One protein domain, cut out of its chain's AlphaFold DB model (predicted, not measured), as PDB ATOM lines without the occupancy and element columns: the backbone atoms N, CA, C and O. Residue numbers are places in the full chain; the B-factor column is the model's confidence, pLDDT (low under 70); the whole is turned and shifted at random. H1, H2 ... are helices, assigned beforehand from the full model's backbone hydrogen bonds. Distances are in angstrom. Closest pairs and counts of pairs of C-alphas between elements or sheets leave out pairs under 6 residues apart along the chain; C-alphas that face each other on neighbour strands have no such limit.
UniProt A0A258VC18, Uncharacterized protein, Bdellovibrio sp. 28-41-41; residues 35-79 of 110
ATOM      1  N   THR A  35      27.634  50.102  38.204       73.56
ATOM      2  CA  THR A  35      27.632  48.897  39.028       73.56
ATOM      3  C   THR A  35      28.610  49.138  40.169       73.56
ATOM      4  O   THR A  35      29.803  49.354  39.945       73.56
ATOM      5  N   VAL A  36      28.076  49.207  41.389       81.00
ATOM      6  CA  VAL A  36      28.870  49.497  42.580       81.00
ATOM      7  C   VAL A  36      30.011  48.476  42.643       81.00
ATOM      8  O   VAL A  36      29.726  47.276  42.583       81.00
ATOM      9  N   PRO A  37      31.285  48.898  42.753       81.75
ATOM     10  CA  PRO A  37      32.430  47.996  42.590       81.75
ATOM     11  C   PRO A  37      32.407  46.794  43.541       81.75
ATOM     12  O   PRO A  37      32.812  45.694  43.178       81.75
ATOM     13  N   TRP A  38      31.856  46.969  44.746       82.94
ATOM     14  CA  TRP A  38      31.708  45.903  45.739       82.94
ATOM     15  C   TRP A  38      30.663  44.834  45.371       82.94
ATOM     16  O   TRP A  38      30.639  43.784  46.003       82.94
ATOM     17  N   LYS A  39      29.820  45.041  44.351       87.56
ATOM     18  CA  LYS A  39      28.947  43.991  43.790       87.56
ATOM     19  C   LYS A  39      29.661  43.099  42.774       87.56
ATOM     20  O   LYS A  39      29.052  42.170  42.255       87.56
ATOM     21  N   ILE A  40      30.924  43.363  42.457       91.50
ATOM     22  CA  ILE A  40      31.695  42.546  41.523       91.50
ATOM     23  C   ILE A  40      32.591  41.612  42.335       91.50
ATOM     24  O   ILE A  40      33.458  42.055  43.090       91.50
ATOM     25  N   LYS A  41      32.409  40.298  42.156       91.56
ATOM     26  CA  LYS A  41      33.174  39.270  42.877       91.56
ATOM     27  C   LYS A  41      34.687  39.429  42.689       91.56
ATOM     28  O   LYS A  41      35.431  39.405  43.664       91.56
ATOM     29  N   THR A  42      35.134  39.632  41.449       92.44
ATOM     30  CA  THR A  42      36.563  39.735  41.110       92.44
ATOM     31  C   THR A  42      37.235  40.926  41.792       92.44
ATOM     32  O   THR A  42      38.349  40.792  42.295       92.44
ATOM     33  N   PHE A  43      36.534  42.059  41.893       92.38
ATOM     34  CA  PHE A  43      37.013  43.247  42.598       92.38
ATOM     35  C   PHE A  43      37.203  42.979  44.096       92.38
ATOM     36  O   PHE A  43      38.239  43.322  44.672       92.38
ATOM     37  N   LEU A  44      36.221  42.329  44.733       91.88
ATOM     38  CA  LEU A  44      36.315  41.975  46.149       91.88
ATOM     39  C   LEU A  44      37.434  40.969  46.416       91.88
ATOM     40  O   LEU A  44      38.173  41.151  47.377       91.88
ATOM     41  N   GLU A  45      37.612  39.952  45.576       93.06
ATOM     42  CA  GLU A  45      38.714  38.993  45.728       93.06
ATOM     43  C   GLU A  45      40.082  39.667  45.587       93.06
ATOM     44  O   GLU A  45      40.980  39.449  46.401       93.06
ATOM     45  N   GLU A  46      40.245  40.544  44.601       94.12
ATOM     46  CA  GLU A  46      41.492  41.275  44.410       94.12
ATOM     47  C   GLU A  46      41.808  42.185  45.603       94.12
ATOM     48  O   GLU A  46      42.907  42.141  46.160       94.12
ATOM     49  N   LYS A  47      40.844  42.985  46.063       93.31
ATOM     50  CA  LYS A  47      41.068  43.911  47.180       93.31
ATOM     51  C   LYS A  47      41.197  43.194  48.525       93.31
ATOM     52  O   LYS A  47      42.105  43.508  49.297       93.31
ATOM     53  N   TYR A  48      40.313  42.245  48.816       94.25
ATOM     54  CA  TYR A  48      40.218  41.594  50.124       94.25
ATOM     55  C   TYR A  48      41.206  40.436  50.292       94.25
ATOM     56  O   TYR A  48      41.813  40.290  51.357       94.25
ATOM     57  N   VAL A  49      41.381  39.609  49.257       92.44
ATOM     58  CA  VAL A  49      42.232  38.413  49.322       92.44
ATOM     59  C   VAL A  49      43.650  38.744  48.873       92.44
ATOM     60  O   VAL A  49      44.571  38.549  49.661       92.44
ATOM     61  N   LYS A  50      43.836  39.299  47.664       92.44
ATOM     62  CA  LYS A  50      45.187  39.555  47.120       92.44
ATOM     63  C   LYS A  50      45.883  40.734  47.801       92.44
ATOM     64  O   LYS A  50      46.988  40.589  48.305       92.44
ATOM     65  N   ASN A  51      45.219  41.887  47.863       93.06
ATOM     66  CA  ASN A  51      45.789  43.110  48.451       93.06
ATOM     67  C   ASN A  51      45.662  43.159  49.978       93.06
ATOM     68  O   ASN A  51      46.204  44.046  50.635       93.06
ATOM     69  N   GLY A  52      44.890  42.238  50.544       93.00
ATOM     70  CA  GLY A  52      44.706  42.091  51.972       93.00
ATOM     71  C   GLY A  52      44.003  43.246  52.691       93.00
ATOM     72  O   GLY A  52      44.112  43.331  53.920       93.00
ATOM     73  N   ARG A  53      43.281  44.105  51.959       93.38
ATOM     74  CA  ARG A  53      42.577  45.280  52.493       93.38
ATOM     75  C   ARG A  53      41.491  44.873  53.486       93.38
ATOM     76  O   ARG A  53      40.847  43.832  53.348       93.38
ATOM     77  N   SER A  54      41.262  45.715  54.492       93.38
ATOM     78  CA  SER A  54      40.165  45.507  55.439       93.38
ATOM     79  C   SER A  54      38.818  45.917  54.831       93.38
ATOM     80  O   SER A  54      38.754  46.751  53.930       93.38
ATOM     81  N   ILE A  55      37.720  45.376  55.367       93.69
ATOM     82  CA  ILE A  55      36.353  45.745  54.950       93.69
ATOM     83  C   ILE A  55      36.124  47.256  55.097       93.69
ATOM     84  O   ILE A  55      35.494  47.865  54.242       93.69
ATOM     85  N   ALA A  56      36.666  47.866  56.159       93.31
ATOM     86  CA  ALA A  56      36.564  49.304  56.386       93.31
ATOM     87  C   ALA A  56      37.265  50.113  55.287       93.31
ATOM     88  O   ALA A  56      36.674  51.047  54.762       93.31
ATOM     89  N   GLN A  57      38.468  49.701  54.883       93.50
ATOM     90  CA  GLN A  57      39.213  50.370  53.815       93.50
ATOM     91  C   GLN A  57      38.515  50.243  52.459       93.50
ATOM     92  O   GLN A  57      38.468  51.204  51.703       93.50
ATOM     93  N   ILE A  58      37.961  49.067  52.148       93.12
ATOM     94  CA  ILE A  58      37.217  48.847  50.897       93.12
ATOM     95  C   ILE A  58      35.939  49.695  50.884       93.12
ATOM     96  O   ILE A  58      35.597  50.284  49.864       93.12
ATOM     97  N   ALA A  59      35.244  49.775  52.018       93.25
ATOM     98  CA  ALA A  59      34.053  50.600  52.187       93.25
ATOM     99  C   ALA A  59      34.357  52.096  51.984       93.25
ATOM    100  O   ALA A  59      33.632  52.768  51.260       93.25
ATOM    101  N   GLU A  60      35.454  52.592  52.556       91.56
ATOM    102  CA  GLU A  60      35.913  53.976  52.377       91.56
ATOM    103  C   GLU A  60      36.315  54.264  50.922       91.56
ATOM    104  O   GLU A  60      35.929  55.292  50.376       91.56
ATOM    105  N   GLU A  61      37.007  53.332  50.261       90.12
ATOM    106  CA  GLU A  61      37.404  53.461  48.851       90.12
ATOM    107  C   GLU A  61      36.197  53.455  47.898       90.12
ATOM    108  O   GLU A  61      36.173  54.179  46.908       90.12
ATOM    109  N   THR A  62      35.179  52.646  48.198       88.62
ATOM    110  CA  THR A  62      33.972  52.504  47.365       88.62
ATOM    111  C   THR A  62      32.810  53.389  47.818       88.62
ATOM    112  O   THR A  62      31.695  53.222  47.321       88.62
ATOM    113  N   LEU A  63      33.049  54.298  48.774       88.94
ATOM    114  CA  LEU A  63      32.047  55.188  49.380       88.94
ATOM    115  C   LEU A  63      30.767  54.449  49.802       88.94
ATOM    116  O   LEU A  63      29.648  54.929  49.638       88.94
ATOM    117  N   SER A  64      30.935  53.233  50.313       89.44
ATOM    118  CA  SER A  64      29.851  52.306  50.620       89.44
ATOM    119  C   SER A  64      29.868  51.913  52.088       89.44
ATOM    120  O   SER A  64      30.853  52.106  52.797       89.44
ATOM    121  N   SER A  65      28.764  51.361  52.588       92.44
ATOM    122  CA  SER A  65      28.711  50.945  53.988       92.44
ATOM    123  C   SER A  65      29.543  49.678  54.218       92.44
ATOM    124  O   SER A  65      29.615  48.778  53.379       92.44
ATOM    125  N   ARG A  66      30.146  49.567  55.407       94.06
ATOM    126  CA  ARG A  66      30.890  48.360  55.816       94.06
ATOM    127  C   ARG A  66      30.002  47.113  55.817       94.06
ATOM    128  O   ARG A  66      30.483  46.027  55.511       94.06
ATOM    129  N   ALA A  67      28.725  47.285  56.159       94.38
ATOM    130  CA  ALA A  67      27.726  46.223  56.120       94.38
ATOM    131  C   ALA A  67      27.501  45.730  54.685       94.38
ATOM    132  O   ALA A  67      27.639  44.540  54.443       94.38
ATOM    133  N   ALA A  68      27.309  46.635  53.719       93.56
ATOM    134  CA  ALA A  68      27.103  46.259  52.319       93.56
ATOM    135  C   ALA A  68      28.285  45.460  51.744       93.56
ATOM    136  O   ALA A  68      28.090  44.432  51.098       93.56
ATOM    137  N   VAL A  69      29.520  45.885  52.032       93.25
ATOM    138  CA  VAL A  69      30.726  45.152  51.613       93.25
ATOM    139  C   VAL A  69      30.797  43.774  52.280       93.25
ATOM    140  O   VAL A  69      31.149  42.790  51.633       93.25
ATOM    141  N   ARG A  70      30.447  43.678  53.569       94.31
ATOM    142  CA  ARG A  70      30.403  42.403  54.299       94.31
ATOM    143  C   ARG A  70      29.364  41.449  53.710       94.31
ATOM    144  O   ARG A  70      29.684  40.283  53.496       94.31
ATOM    145  N   ASP A  71      28.160  41.937  53.443       94.81
ATOM    146  CA  ASP A  71      27.065  41.137  52.897       94.81
ATOM    147  C   ASP A  71      27.404  40.644  51.491       94.81
ATOM    148  O   ASP A  71      27.152  39.488  51.163       94.81
ATOM    149  N   ALA A  72      28.071  41.475  50.687       94.44
ATOM    150  CA  ALA A  72      28.574  41.072  49.380       94.44
ATOM    151  C   ALA A  72      29.653  39.981  49.476       94.44
ATOM    152  O   ALA A  72      29.588  38.999  48.741       94.44
ATOM    153  N   LEU A  73      30.609  40.092  50.408       94.19
ATOM    154  CA  LEU A  73      31.603  39.035  50.649       94.19
ATOM    155  C   LEU A  73      30.931  37.704  51.018       94.19
ATOM    156  O   LEU A  73      31.296  36.667  50.465       94.19
ATOM    157  N   ILE A  74      29.924  37.741  51.897       94.94
ATOM    158  CA  ILE A  74      29.135  36.560  52.278       94.94
ATOM    159  C   ILE A  74      28.380  36.007  51.063       94.94
ATOM    160  O   ILE A  74      28.449  34.810  50.799       94.94
ATOM    161  N   GLY A  75      27.716  36.872  50.293       95.25
ATOM    162  CA  GLY A  75      26.960  36.495  49.098       95.25
ATOM    163  C   GLY A  75      27.819  35.849  48.008       95.25
ATOM    164  O   GLY A  75      27.356  34.943  47.323       95.25
ATOM    165  N   PHE A  76      29.088  36.250  47.879       94.50
ATOM    166  CA  PHE A  76      30.041  35.632  46.948       94.50
ATOM    167  C   PHE A  76      30.769  34.403  47.507       94.50
ATOM    168  O   PHE A  76      31.550  33.785  46.777       94.50
ATOM    169  N   GLY A  77      30.529  34.039  48.771       94.62
ATOM    170  CA  GLY A  77      31.180  32.909  49.434       94.62
ATOM    171  C   GLY A  77      32.637  33.170  49.827       94.62
ATOM    172  O   GLY A  77      33.402  32.223  50.004       94.62
ATOM    173  N   ILE A  78      33.047  34.436  49.953       92.00
ATOM    174  CA  ILE A  78      34.406  34.805  50.360       92.00
ATOM    175  C   ILE A  78      34.480  34.751  51.896       92.00
ATOM    176  O   ILE A  78      33.750  35.484  52.572       92.00
ATOM    177  N   PRO A  79      35.349  33.906  52.485       91.06
ATOM    178  CA  PRO A  79      35.396  33.727  53.930       91.06
ATOM    179  C   PRO A  79      35.882  34.999  54.628       91.06
ATOM    180  O   PRO A  79      36.920  35.572  54.287       91.06
TER     181      PRO A  79
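Overview. This is residues 35 to 79 of the 110 residues of an uncharacterized protein of Bdellovibrio sp. 28-41-41 (UniProt A0A258VC18). Three short helices, H1, H2 and H3, form a small rounded cluster in which their centres make a triangle and no two of them lie side by side. H1 and H3 are set nearly crosswise to each other, H2 is tilted steeply to both, and two tight turns join the three in chain order. The printed part has 45 residues, 27 of them in the three named helices, with no named strand; the class is all helix. It is compact, with a radius of gyration of the C-alphas of 8.9 A and spans of 20 by 20 by 17 A.

Along the chain. H1 and H3 are the longest helices, with 10 residues each. H1 runs from residue 41 to 50, 12.7 A from first to last C-alpha, beginning at C-alpha 41 at (33.174, 39.270, 42.877). H3 covers residues 66 to 75 and is 14.2 A long, ending at C-alpha 75 at (26.960, 36.495, 49.098). H2, residues 55 to 61, is 9.9 A long and begins at C-alpha 55 at (36.353, 45.745, 54.950).

Arrangement. H1 and H3 are close but not clearly touching, about perpendicular at 73 degrees; their closest C-alphas, of Leu 44 and Leu 73, are 7.1 A apart. H1 and H2 only just touch, with 3 pairs of C-alphas within 8 A; the closest are those of Lys 47 and Ile 58, at 7.3 A. These two run opposite ways at a steep tilt of 66 degrees. H2 touches H3, the closest C-alphas being those of Ala 59 and Arg 66, 5.3 A apart. They run opposite ways at a steep tilt of 65 degrees. In H1, H2 and H3 every O i to N i+4 pair is within hydrogen-bond range.

Size, cuts and confidence. The C-alphas farthest apart are those of Thr 35 and Pro 79, at 22.6 A. The printed part has no cut, and the links H1 to H2 and H2 to H3 are tight, with 4 residues each. The mean pLDDT of the printed part is 91.6, and no printed residue is under 70.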